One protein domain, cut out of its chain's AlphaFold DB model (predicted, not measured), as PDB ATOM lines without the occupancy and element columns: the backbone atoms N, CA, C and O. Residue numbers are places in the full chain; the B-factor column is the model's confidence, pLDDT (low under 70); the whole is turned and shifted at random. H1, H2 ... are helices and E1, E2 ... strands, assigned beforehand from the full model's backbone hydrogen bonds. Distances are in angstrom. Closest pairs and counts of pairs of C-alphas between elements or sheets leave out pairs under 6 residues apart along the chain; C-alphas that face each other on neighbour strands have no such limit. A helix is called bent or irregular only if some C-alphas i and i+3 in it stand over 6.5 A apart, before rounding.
ATOM      1  N   VAL A  11     199.255 111.131 164.267       84.56
ATOM      2  CA  VAL A  11     200.437 111.372 165.098       84.56
ATOM      3  C   VAL A  11     200.041 112.356 166.190       84.56
ATOM      4  O   VAL A  11     199.578 113.456 165.895       84.56
ATOM      5  N   PHE A  12     200.227 111.960 167.443       83.19
ATOM      6  CA  PHE A  12     200.031 112.827 168.596       83.19
ATOM      7  C   PHE A  12     201.381 113.401 169.010       83.19
ATOM      8  O   PHE A  12     202.341 112.652 169.195       83.19
ATOM      9  N   THR A  13     201.465 114.720 169.149       86.62
ATOM     10  CA  THR A  13     202.689 115.446 169.501       86.62
ATOM     11  C   THR A  13     202.504 116.254 170.780       86.62
ATOM     12  O   THR A  13     201.382 116.509 171.223       86.62
ATOM     13  N   THR A  14     203.610 116.658 171.400       83.50
ATOM     14  CA  THR A  14     203.591 117.667 172.467       83.50
ATOM     15  C   THR A  14     203.018 118.995 171.952       83.50
ATOM     16  O   THR A  14     203.092 119.251 170.752       83.50
ATOM     17  N   PRO A  15     202.467 119.873 172.819       87.31
ATOM     18  CA  PRO A  15     201.870 121.146 172.385       87.31
ATOM     19  C   PRO A  15     202.803 122.051 171.564       87.31
ATOM     20  O   PRO A  15     202.340 122.884 170.791       87.31
ATOM     21  N   ASP A  16     204.114 121.888 171.731       92.44
ATOM     22  CA  ASP A  16     205.170 122.594 171.003       92.44
ATOM     23  C   ASP A  16     205.637 121.867 169.720       92.44
ATOM     24  O   ASP A  16     206.541 122.345 169.041       92.44
ATOM     25  N   ASN A  17     205.043 120.719 169.378       84.56
ATOM     26  CA  ASN A  17     205.394 119.845 168.252       84.56
ATOM     27  C   ASN A  17     206.844 119.327 168.240       84.56
ATOM     28  O   ASN A  17     207.333 118.892 167.197       84.56
ATOM     29  N   THR A  18     207.540 119.333 169.381       86.12
ATOM     30  CA  THR A  18     208.944 118.889 169.442       86.12
ATOM     31  C   THR A  18     209.104 117.382 169.633       86.12
ATOM     32  O   THR A  18     210.154 116.834 169.293       86.12
ATOM     33  N   LYS A  19     208.087 116.691 170.163       80.31
ATOM     34  CA  LYS A  19     208.122 115.243 170.417       80.31
ATOM     35  C   LYS A  19     206.855 114.559 169.928       80.31
ATOM     36  O   LYS A  19     205.760 115.091 170.087       80.31
ATOM     37  N   ILE A  20     207.013 113.343 169.407       80.44
ATOM     38  CA  ILE A  20     205.904 112.415 169.163       80.44
ATOM     39  C   ILE A  20     205.582 111.708 170.483       80.44
ATOM     40  O   ILE A  20     206.463 111.133 171.118       80.44
ATOM     41  N   ILE A  21     204.321 111.787 170.896       77.69
ATOM     42  CA  ILE A  21     203.765 111.158 172.099       77.69
ATOM     43  C   ILE A  21     203.223 109.761 171.772       77.69
ATOM     44  O   ILE A  21     203.322 108.856 172.597       77.69
ATOM     45  N   GLY A  22     202.658 109.572 170.578       78.00
ATOM     46  CA  GLY A  22     202.143 108.278 170.139       78.00
ATOM     47  C   GLY A  22     201.480 108.336 168.770       78.00
ATOM     48  O   GLY A  22     201.301 109.412 168.191       78.00
ATOM     49  N   ILE A  23     201.112 107.163 168.260       81.44
ATOM     50  CA  ILE A  23     200.288 107.022 167.059       81.44
ATOM     51  C   ILE A  23     198.987 106.355 167.479       81.44
ATOM     52  O   ILE A  23     199.007 105.314 168.136       81.44
ATOM     53  N   GLY A  24     197.866 106.961 167.104       82.19
ATOM     54  CA  GLY A  24     196.542 106.449 167.432       82.19
ATOM     55  C   GLY A  24     195.588 106.478 166.251       82.19
ATOM     56  O   GLY A  24     195.918 106.982 165.173       82.19
ATOM     57  N   ASP A  25     194.410 105.907 166.446       78.56
ATOM     58  CA  ASP A  25     193.343 105.925 165.457       78.56
ATOM     59  C   ASP A  25     192.634 107.296 165.404       78.56
ATOM     60  O   ASP A  25     193.115 108.319 165.908       78.56
ATOM     61  N   ARG A  26     191.485 107.341 164.726       76.44
ATOM     62  CA  ARG A  26     190.678 108.560 164.588       76.44
ATOM     63  C   ARG A  26     190.053 109.018 165.904       76.44
ATOM     64  O   ARG A  26     189.859 110.223 166.064       76.44
ATOM     65  N   ASP A  27     189.746 108.076 166.784       78.69
ATOM     66  CA  ASP A  27     189.065 108.302 168.054       78.69
ATOM     67  C   ASP A  27     190.068 108.589 169.183       78.69
ATOM     68  O   ASP A  27     189.686 109.018 170.271       78.69
ATOM     69  N   GLY A  28     191.365 108.461 168.888       73.31
ATOM     70  CA  GLY A  28     192.435 108.686 169.843       73.31
ATOM     71  C   GLY A  28     192.676 107.469 170.720       73.31
ATOM     72  O   GLY A  28     193.059 107.644 171.872       73.31
ATOM     73  N   GLU A  29     192.478 106.263 170.176       77.38
ATOM     74  CA  GLU A  29     192.927 104.995 170.757       77.38
ATOM     75  C   GLU A  29     194.317 104.608 170.244       77.38
ATOM     76  O   GLU A  29     194.704 104.905 169.113       77.38
ATOM     77  N   GLY A  30     195.107 103.982 171.114       76.50
ATOM     78  CA  GLY A  30     196.543 103.804 170.900       76.50
ATOM     79  C   GLY A  30     196.857 102.663 169.964       76.50
ATOM     80  O   GLY A  30     196.605 101.509 170.290       76.50
ATOM     81  N   ILE A  31     197.483 102.987 168.838       76.19
ATOM     82  CA  ILE A  31     197.922 102.020 167.829       76.19
ATOM     83  C   ILE A  31     199.365 101.593 168.095       76.19
ATOM     84  O   ILE A  31     199.691 100.422 167.913       76.19
ATOM     85  N   ALA A  32     200.219 102.517 168.543       73.44
ATOM     86  CA  ALA A  32     201.579 102.242 168.996       73.44
ATOM     87  C   ALA A  32     202.016 103.277 170.050       73.44
ATOM     88  O   ALA A  32     201.804 104.481 169.876       73.44
ATOM     89  N   ASP A  33     202.642 102.808 171.135       71.69
ATOM     90  CA  ASP A  33     203.199 103.658 172.196       71.69
ATOM     91  C   ASP A  33     204.704 103.872 171.966       71.69
ATOM     92  O   ASP A  33     205.447 102.924 171.703       71.69
ATOM     93  N   CYS A  34     205.170 105.113 172.104       63.53
ATOM     94  CA  CYS A  34     206.585 105.479 172.032       63.53
ATOM     95  C   CYS A  34     207.349 105.250 173.356       63.53
ATOM     96  O   CYS A  34     208.408 105.842 173.566       63.53
ATOM     97  N   GLY A  35     206.829 104.407 174.253       60.22
ATOM     98  CA  GLY A  35     207.457 104.047 175.527       60.22
ATOM     99  C   GLY A  35     207.124 104.992 176.683       60.22
ATOM    100  O   GLY A  35     207.792 104.940 177.713       60.22
ATOM    101  N   PHE A  36     206.101 105.839 176.539       63.97
ATOM    102  CA  PHE A  36     205.634 106.716 177.616       63.97
ATOM    103  C   PHE A  36     204.594 106.041 178.524       63.97
ATOM    104  O   PHE A  36     204.266 106.587 179.575       63.97
ATOM    105  N   GLY A  37     204.078 104.866 178.139       66.00
ATOM    106  CA  GLY A  37     203.073 104.124 178.910       66.00
ATOM    107  C   GLY A  37     201.722 104.842 178.979       66.00
ATOM    108  O   GLY A  37     200.918 104.571 179.867       66.00
ATOM    109  N   VAL A  38     201.503 105.796 178.069       64.00
ATOM    110  CA  VAL A  38     200.301 106.641 177.998       64.00
ATOM    111  C   VAL A  38     199.156 105.878 177.337       64.00
ATOM    112  O   VAL A  38     197.988 106.170 177.579       64.00
ATOM    113  N   TRP A  39     199.486 104.870 176.534       68.00
ATOM    114  CA  TRP A  39     198.531 104.103 175.753       68.00
ATOM    115  C   TRP A  39     198.515 102.656 176.240       68.00
ATOM    116  O   TRP A  39     199.483 102.185 176.840       68.00
ATOM    117  N   ARG A  40     197.416 101.923 176.007       57.31
ATOM    118  CA  ARG A  40     197.300 100.492 176.352       57.31
ATOM    119  C   ARG A  40     198.232  99.644 175.465       57.31
ATOM    120  O   ARG A  40     197.780  98.852 174.650       57.31
ATOM    121  N   GLY A  41     199.545  99.784 175.637       54.84
ATOM    122  CA  GLY A  41     200.608  99.137 174.860       54.84
ATOM    123  C   GLY A  41     200.808  97.649 175.159       54.84
ATOM    124  O   GLY A  41     201.920  97.148 175.038       54.84
ATOM    125  N   GLY A  42     199.757  96.949 175.588       58.03
ATOM    126  CA  GLY A  42     199.798  95.527 175.932       58.03
ATOM    127  C   GLY A  42     199.053  94.611 174.960       58.03
ATOM    128  O   GLY A  42     199.068  93.402 175.168       58.03
ATOM    129  N   SER A  43     198.374  95.144 173.938       69.88
ATOM    130  CA  SER A  43     197.679  94.306 172.955       69.88
ATOM    131  C   SER A  43     198.656  93.750 171.914       69.88
ATOM    132  O   SER A  43     199.595  94.427 171.488       69.88
ATOM    133  N   GLU A  44     198.423  92.515 171.463       72.94
ATOM    134  CA  GLU A  44     199.145  91.925 170.321       72.94
ATOM    135  C   GLU A  44     199.048  92.814 169.071       72.94
ATOM    136  O   GLU A  44     199.989  92.905 168.287       72.94
ATOM    137  N   GLU A  45     197.933  93.533 168.939       72.50
ATOM    138  CA  GLU A  45     197.691  94.522 167.896       72.50
ATOM    139  C   GLU A  45     198.673  95.698 167.962       72.50
ATOM    140  O   GLU A  45     199.269  96.042 166.943       72.50
ATOM    141  N   ALA A  46     198.927  96.268 169.146       72.62
ATOM    142  CA  ALA A  46     199.905  97.347 169.296       72.62
ATOM    143  C   ALA A  46     201.322  96.887 168.916       72.62
ATOM    144  O   ALA A  46     202.080  97.626 168.283       72.62
ATOM    145  N   ARG A  47     201.667  95.631 169.236       72.81
ATOM    146  CA  ARG A  47     202.935  95.023 168.817       72.81
ATOM    147  C   ARG A  47     203.006  94.843 167.300       72.81
ATOM    148  O   ARG A  47     204.012  95.213 166.699       72.81
ATOM    149  N   ALA A  48     201.951  94.314 166.683       75.44
ATOM    150  CA  ALA A  48     201.877  94.140 165.233       75.44
ATOM    151  C   ALA A  48     201.988  95.484 164.491       75.44
ATOM    152  O   ALA A  48     202.718  95.598 163.507       75.44
ATOM    153  N   ASN A  49     201.335  96.531 164.997       76.69
ATOM    154  CA  ASN A  49     201.417  97.871 164.424       76.69
ATOM    155  C   ASN A  49     202.825  98.470 164.559       76.69
ATOM    156  O   ASN A  49     203.337  99.048 163.602       76.69
ATOM    157  N   ALA A  50     203.484  98.298 165.711       76.19
ATOM    158  CA  ALA A  50     204.858  98.761 165.905       76.19
ATOM    159  C   ALA A  50     205.844  98.072 164.943       76.19
ATOM    160  O   ALA A  50     206.706  98.733 164.364       76.19
ATOM    161  N   LEU A  51     205.691  96.761 164.726       76.56
ATOM    162  CA  LEU A  51     206.497  95.999 163.767       76.56
ATOM    163  C   LEU A  51     206.273  96.472 162.326       76.56
ATOM    164  O   LEU A  51     207.238  96.691 161.592       76.56
ATOM    165  N   LEU A  52     205.015  96.714 161.941       80.25
ATOM    166  CA  LEU A  52     204.670  97.271 160.632       80.25
ATOM    167  C   LEU A  52     205.306  98.653 160.416       80.25
ATOM    168  O   LEU A  52     205.915  98.900 159.375       80.25
ATOM    169  N   MET A  53     205.216  99.546 161.405       80.00
ATOM    170  CA  MET A  53     205.834 100.874 161.335       80.00
ATOM    171  C   MET A  53     207.363 100.793 161.258       80.00
ATOM    172  O   MET A  53     207.975 101.534 160.491       80.00
ATOM    173  N   ALA A  54     207.988  99.872 161.997       80.75
ATOM    174  CA  ALA A  54     209.433  99.653 161.948       80.75
ATOM    175  C   ALA A  54     209.908  99.133 160.579       80.75
ATOM    176  O   ALA A  54     211.009  99.470 160.145       80.75
ATOM    177  N   ALA A  55     209.080  98.353 159.877       81.81
ATOM    178  CA  ALA A  55     209.363  97.872 158.525       81.81
ATOM    179  C   ALA A  55     209.104  98.926 157.427       81.81
ATOM    180  O   ALA A  55     209.546  98.742 156.291       81.81
ATOM    181  N   ALA A  56     208.422 100.038 157.733       85.88
ATOM    182  CA  ALA A  56     208.009 101.035 156.740       85.88
ATOM    183  C   ALA A  56     209.163 101.630 155.900       85.88
ATOM    184  O   ALA A  56     208.977 101.776 154.690       85.88
ATOM    185  N   PRO A  57     210.357 101.937 156.454       82.38
ATOM    186  CA  PRO A  57     211.488 102.391 155.643       82.38
ATOM    187  C   PRO A  57     211.942 101.348 154.614       82.38
ATOM    188  O   PRO A  57     212.178 101.692 153.456       82.38
ATOM    189  N   ASP A  58     212.012 100.072 155.007       81.12
ATOM    190  CA  ASP A  58     212.418  98.979 154.118       81.12
ATOM    191  C   ASP A  58     211.368  98.734 153.023       81.12
ATOM    192  O   ASP A  58     211.716  98.553 151.854       81.12
ATOM    193  N   LEU A  59     210.081  98.789 153.388       82.81
ATOM    194  CA  LEU A  59     208.963  98.689 152.445       82.81
ATOM    195  C   LEU A  59     208.988  99.839 151.429       82.81
ATOM    196  O   LEU A  59     208.835  99.602 150.232       82.81
ATOM    197  N   LEU A  60     209.242 101.074 151.875       81.25
ATOM    198  CA  LEU A  60     209.354 102.236 150.991       81.25
ATOM    199  C   LEU A  60     210.502 102.082 149.987       81.25
ATOM    200  O   LEU A  60     210.341 102.424 148.816       81.25
ATOM    201  N   VAL A  61     211.656 101.572 150.428       83.69
ATOM    202  CA  VAL A  61     212.784 101.289 149.532       83.69
ATOM    203  C   VAL A  61     212.393 100.223 148.513       83.69
ATOM    204  O   VAL A  61     212.588 100.442 147.323       83.69
ATOM    205  N   ALA A  62     211.790  99.112 148.940       83.62
ATOM    206  CA  ALA A  62     211.367  98.052 148.026       83.62
ATOM    207  C   ALA A  62     210.363  98.552 146.968       83.62
ATOM    208  O   ALA A  62     210.510  98.236 145.791       83.62
ATOM    209  N   LEU A  63     209.387  99.375 147.366       83.38
ATOM    210  CA  LEU A  63     208.391  99.941 146.450       83.38
ATOM    211  C   LEU A  63     209.006 100.890 145.416       83.38
ATOM    212  O   LEU A  63     208.653 100.805 144.244       83.38
ATOM    213  N   LYS A  64     209.940 101.760 145.821       80.38
ATOM    214  CA  LYS A  64     210.646 102.648 144.880       80.38
ATOM    215  C   LYS A  64     211.382 101.853 143.805       80.38
ATOM    216  O   LYS A  64     211.255 102.161 142.632       80.38
ATOM    217  N   TRP A  65     212.064 100.782 144.204       79.12
ATOM    218  CA  TRP A  65     212.810  99.943 143.269       79.12
ATOM    219  C   TRP A  65     211.892  99.194 142.296       79.12
ATOM    220  O   TRP A  65     212.256  99.022 141.140       79.12
ATOM    221  N   PHE A  66     210.702  98.766 142.733       80.81
ATOM    222  CA  PHE A  66     209.712  98.186 141.819       80.81
ATOM    223  C   PHE A  66     209.187  99.198 140.799       80.81
ATOM    224  O   PHE A  66     209.002  98.832 139.645       80.81
ATOM    225  N   ILE A  67     208.950 100.446 141.209       80.38
ATOM    226  CA  ILE A  67     208.540 101.512 140.282       80.38
ATOM    227  C   ILE A  67     209.650 101.757 139.255       80.38
ATOM    228  O   ILE A  67     209.378 101.729 138.061       80.38
ATOM    229  N   ASP A  68     210.899 101.888 139.706       78.19
ATOM    230  CA  ASP A  68     212.050 102.118 138.827       78.19
ATOM    231  C   ASP A  68     212.261 100.968 137.811       78.19
ATOM    232  O   ASP A  68     212.629 101.212 136.655       78.19
ATOM    233  N   ASP A  69     212.009  99.719 138.225       75.38
ATOM    234  CA  ASP A  69     212.051  98.522 137.372       75.38
ATOM    235  C   ASP A  69     210.912  98.504 136.334       75.38
ATOM    236  O   ASP A  69     211.168  98.308 135.145       75.38
ATOM    237  N   ILE A  70     209.674  98.804 136.750       75.88
ATOM    238  CA  ILE A  70     208.500  98.896 135.861       75.88
ATOM    239  C   ILE A  70     208.660 100.025 134.836       75.88
ATOM    240  O   ILE A  70     208.330  99.842 133.664       75.88
ATOM    241  N   ASP A  71     209.201 101.170 135.254       79.19
ATOM    242  CA  ASP A  71     209.442 102.329 134.391       79.19
ATOM    243  C   ASP A  71     210.635 102.115 133.432       79.19
ATOM    244  O   ASP A  71     210.959 102.988 132.622       79.19
ATOM    245  N   GLY A  72     211.296 100.948 133.485       66.19
ATOM    246  CA  GLY A  72     212.388 100.567 132.587       66.19
ATOM    247  C   GLY A  72     213.687 101.337 132.832       66.19
ATOM    248  O   GLY A  72     214.577 101.352 131.977       66.19
ATOM    249  N   THR A  73     213.810 101.987 133.992       63.31
ATOM    250  CA  THR A  73     215.005 102.760 134.365       63.31
ATOM    251  C   THR A  73     216.111 101.888 134.971       63.31
ATOM    252  O   THR A  73     217.282 102.261 134.902       63.31
ATOM    253  N   HIS A  74     215.780 100.684 135.456       59.75
ATOM    254  CA  HIS A  74     216.735  99.624 135.797       59.75
ATOM    255  C   HIS A  74     216.830  98.598 134.654       59.75
ATOM    256  O   HIS A  74     215.897  97.859 134.367       59.75
ATOM    257  N   THR A  75     217.968  98.550 133.955       52.09
ATOM    258  CA  THR A  75     218.111  97.831 132.672       52.09
ATOM    259  C   THR A  75     218.591  96.374 132.788       52.09
ATOM    260  O   THR A  75     219.020  95.800 131.787       52.09
ATOM    261  N   VAL A  76     218.572  95.738 133.971       57.69
ATOM    262  CA  VAL A  76     219.150  94.387 134.135       57.69
ATOM    263  C   VAL A  76     218.272  93.475 134.994       57.69
ATOM    264  O   VAL A  76     218.123  93.676 136.192       57.69
ATOM    265  N   MET A  77     217.793  92.387 134.384       57.41
ATOM    266  CA  MET A  77     216.945  91.328 134.964       57.41
ATOM    267  C   MET A  77     217.474  90.711 136.282       57.41
ATOM    268  O   MET A  77     216.718  90.100 137.027       57.41
ATOM    269  N   VAL A  78     218.765  90.887 136.597       58.53
ATOM    270  CA  VAL A  78     219.413  90.434 137.846       58.53
ATOM    271  C   VAL A  78     219.007  91.287 139.059       58.53
ATOM    272  O   VAL A  78     218.998  90.793 140.188       58.53
ATOM    273  N   ASP A  79     218.643  92.554 138.850       65.12
ATOM    274  CA  ASP A  79     218.195  93.432 139.936       65.12
ATOM    275  C   ASP A  79     216.759  93.111 140.380       65.12
ATOM    276  O   ASP A  79     216.436  93.281 141.557       65.12
ATOM    277  N   PHE A  80     215.932  92.547 139.492       66.62
ATOM    278  CA  PHE A  80     214.552  92.169 139.802       66.62
ATOM    279  C   PHE A  80     214.469  91.126 140.926       66.62
ATOM    280  O   PHE A  80     213.792  91.346 141.933       66.62
ATOM    281  N   ASP A  81     215.227  90.031 140.822       73.62
ATOM    282  CA  ASP A  81     215.248  88.973 141.844       73.62
ATOM    283  C   ASP A  81     215.709  89.506 143.210       73.62
ATOM    284  O   ASP A  81     215.182  89.136 144.267       73.62
ATOM    285  N   ARG A  82     216.666  90.441 143.205       73.75
ATOM    286  CA  ARG A  82     217.152  91.101 144.421       73.75
ATOM    287  C   ARG A  82     216.087  92.005 145.045       73.75
ATOM    288  O   ARG A  82     216.017  92.098 146.274       73.75
ATOM    289  N   ASN A  83     215.267  92.654 144.227       72.25
ATOM    290  CA  ASN A  83     214.179  93.519 144.681       72.25
ATOM    291  C   ASN A  83     213.046  92.710 145.299       72.25
ATOM    292  O   ASN A  83     212.586  93.043 146.393       72.25
ATOM    293  N   VAL A  84     212.688  91.588 144.674       80.12
ATOM    294  CA  VAL A  84     211.734  90.625 145.235       80.12
ATOM    295  C   VAL A  84     212.211  90.119 146.597       80.12
ATOM    296  O   VAL A  84     211.440  90.112 147.556       80.12
ATOM    297  N   GLU A  85     213.487  89.753 146.729       83.62
ATOM    298  CA  GLU A  85     214.038  89.269 147.999       83.62
ATOM    299  C   GLU A  85     214.012  90.341 149.102       83.62
ATOM    300  O   GLU A  85     213.705  90.055 150.263       83.62
ATOM    301  N   ARG A  86     214.290  91.605 148.763       78.56
ATOM    302  CA  ARG A  86     214.193  92.724 149.714       78.56
ATOM    303  C   ARG A  86     212.759  92.981 150.152       78.56
ATOM    304  O   ARG A  86     212.521  93.146 151.347       78.56
ATOM    305  N   ALA A  87     211.817  92.963 149.213       81.38
ATOM    306  CA  ALA A  87     210.399  93.116 149.510       81.38
ATOM    307  C   ALA A  87     209.902  92.001 150.438       81.38
ATOM    308  O   ALA A  87     209.254  92.283 151.441       81.38
ATOM    309  N   ARG A  88     210.292  90.745 150.178       83.38
ATOM    310  CA  ARG A  88     209.980  89.605 151.055       83.38
ATOM    311  C   ARG A  88     210.528  89.784 152.465       83.38
ATOM    312  O   ARG A  88     209.821  89.499 153.422       83.38
ATOM    313  N   LYS A  89     211.758  90.283 152.620       84.19
ATOM    314  CA  LYS A  89     212.333  90.557 153.948       84.19
ATOM    315  C   LYS A  89     211.602  91.675 154.684       84.19
ATOM    316  O   LYS A  89     211.400  91.562 155.889       84.19
ATOM    317  N   ALA A  90     211.212  92.732 153.976       78.69
ATOM    318  CA  ALA A  90     210.445  93.831 154.552       78.69
ATOM    319  C   ALA A  90     209.044  93.367 154.991       78.69
ATOM    320  O   ALA A  90     208.626  93.667 156.108       78.69
ATOM    321  N   LEU A  91     208.369  92.556 154.168       77.38
ATOM    322  CA  LEU A  91     207.096  91.914 154.511       77.38
ATOM    323  C   LEU A  91     207.244  90.976 155.708       77.38
ATOM    324  O   LEU A  91     206.523  91.123 156.683       77.38
ATOM    325  N   ALA A  92     208.248  90.097 155.704       80.94
ATOM    326  CA  ALA A  92     208.510  89.207 156.830       80.94
ATOM    327  C   ALA A  92     208.779  89.981 158.131       80.94
ATOM    328  O   ALA A  92     208.353  89.542 159.189       80.94
ATOM    329  N   ARG A  93     209.448  91.143 158.082       75.31
ATOM    330  CA  ARG A  93     209.629  92.017 159.258       75.31
ATOM    331  C   ARG A  93     208.315  92.631 159.741       75.31
ATOM    332  O   ARG A  93     208.122  92.728 160.948       75.31
ATOM    333  N   ALA A  94     207.436  93.023 158.823       71.81
ATOM    334  CA  ALA A  94     206.109  93.539 159.149       71.81
ATOM    335  C   ALA A  94     205.166  92.448 159.696       71.81
ATOM    336  O   ALA A  94     204.314  92.736 160.533       71.81
TER     337      ALA A  94
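Overview. This is residues 11 to 94 of the 98 residues of an uncharacterized protein of Methylobacterium sp. WL7 (UniProt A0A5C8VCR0). A helical hairpin of H1b and H2 makes one end, and the small three-stranded sheet E1 E2 E3 is a head at the other, with arm H1a of bent H1 over its strand E3. The printed part has 84 residues, with three named strands and two named helices in the order E1 E2 E3 H1 H2 along the chain; the sheet's order is E1 - E2 - E3, an antiparallel meander, each strand the antiparallel neighbour of the one before. This mixed-class domain is loose, radius of gyration of the C-alphas 17.3 A, spanning 49 by 30 by 20 A.

Arrangement. Begin at E1, residues 11 to 13, forming a hairpin with E2, residues 20 to 24; N 12 and O 22 are within hydrogen-bond range at 2.9 A. E2 forms a hairpin with E3, residues 30 to 33; N 31 and O 23 are 2.9 A apart. H1, residues 44 to 70, one helix by hydrogen bonds, is bent: C-alphas 54 and 57 are 7.2 A apart. H1a, residues 44 to 54, is on the sheet; its closest C-alphas to E3 are Ala 46 and Ala 32, 5.2 A. H1b, residues 57 to 70, touches H2, residues 77 to 94, closest C-alphas Ala 62 and Ala 87, 5.2 A. H2 has 12 of 14 O i to N i+4 pairs within range; H1a and H1b have every one.

Along the chain. Find C-alpha 11 at (200.437, 111.372, 165.098); H2 runs 26.6 A to C-alpha 94 at (206.109, 93.539, 159.149).

Size, cuts and confidence. The printed part has no cut; pLDDT is under 70 at residues 34 to 43 and 72 to 80.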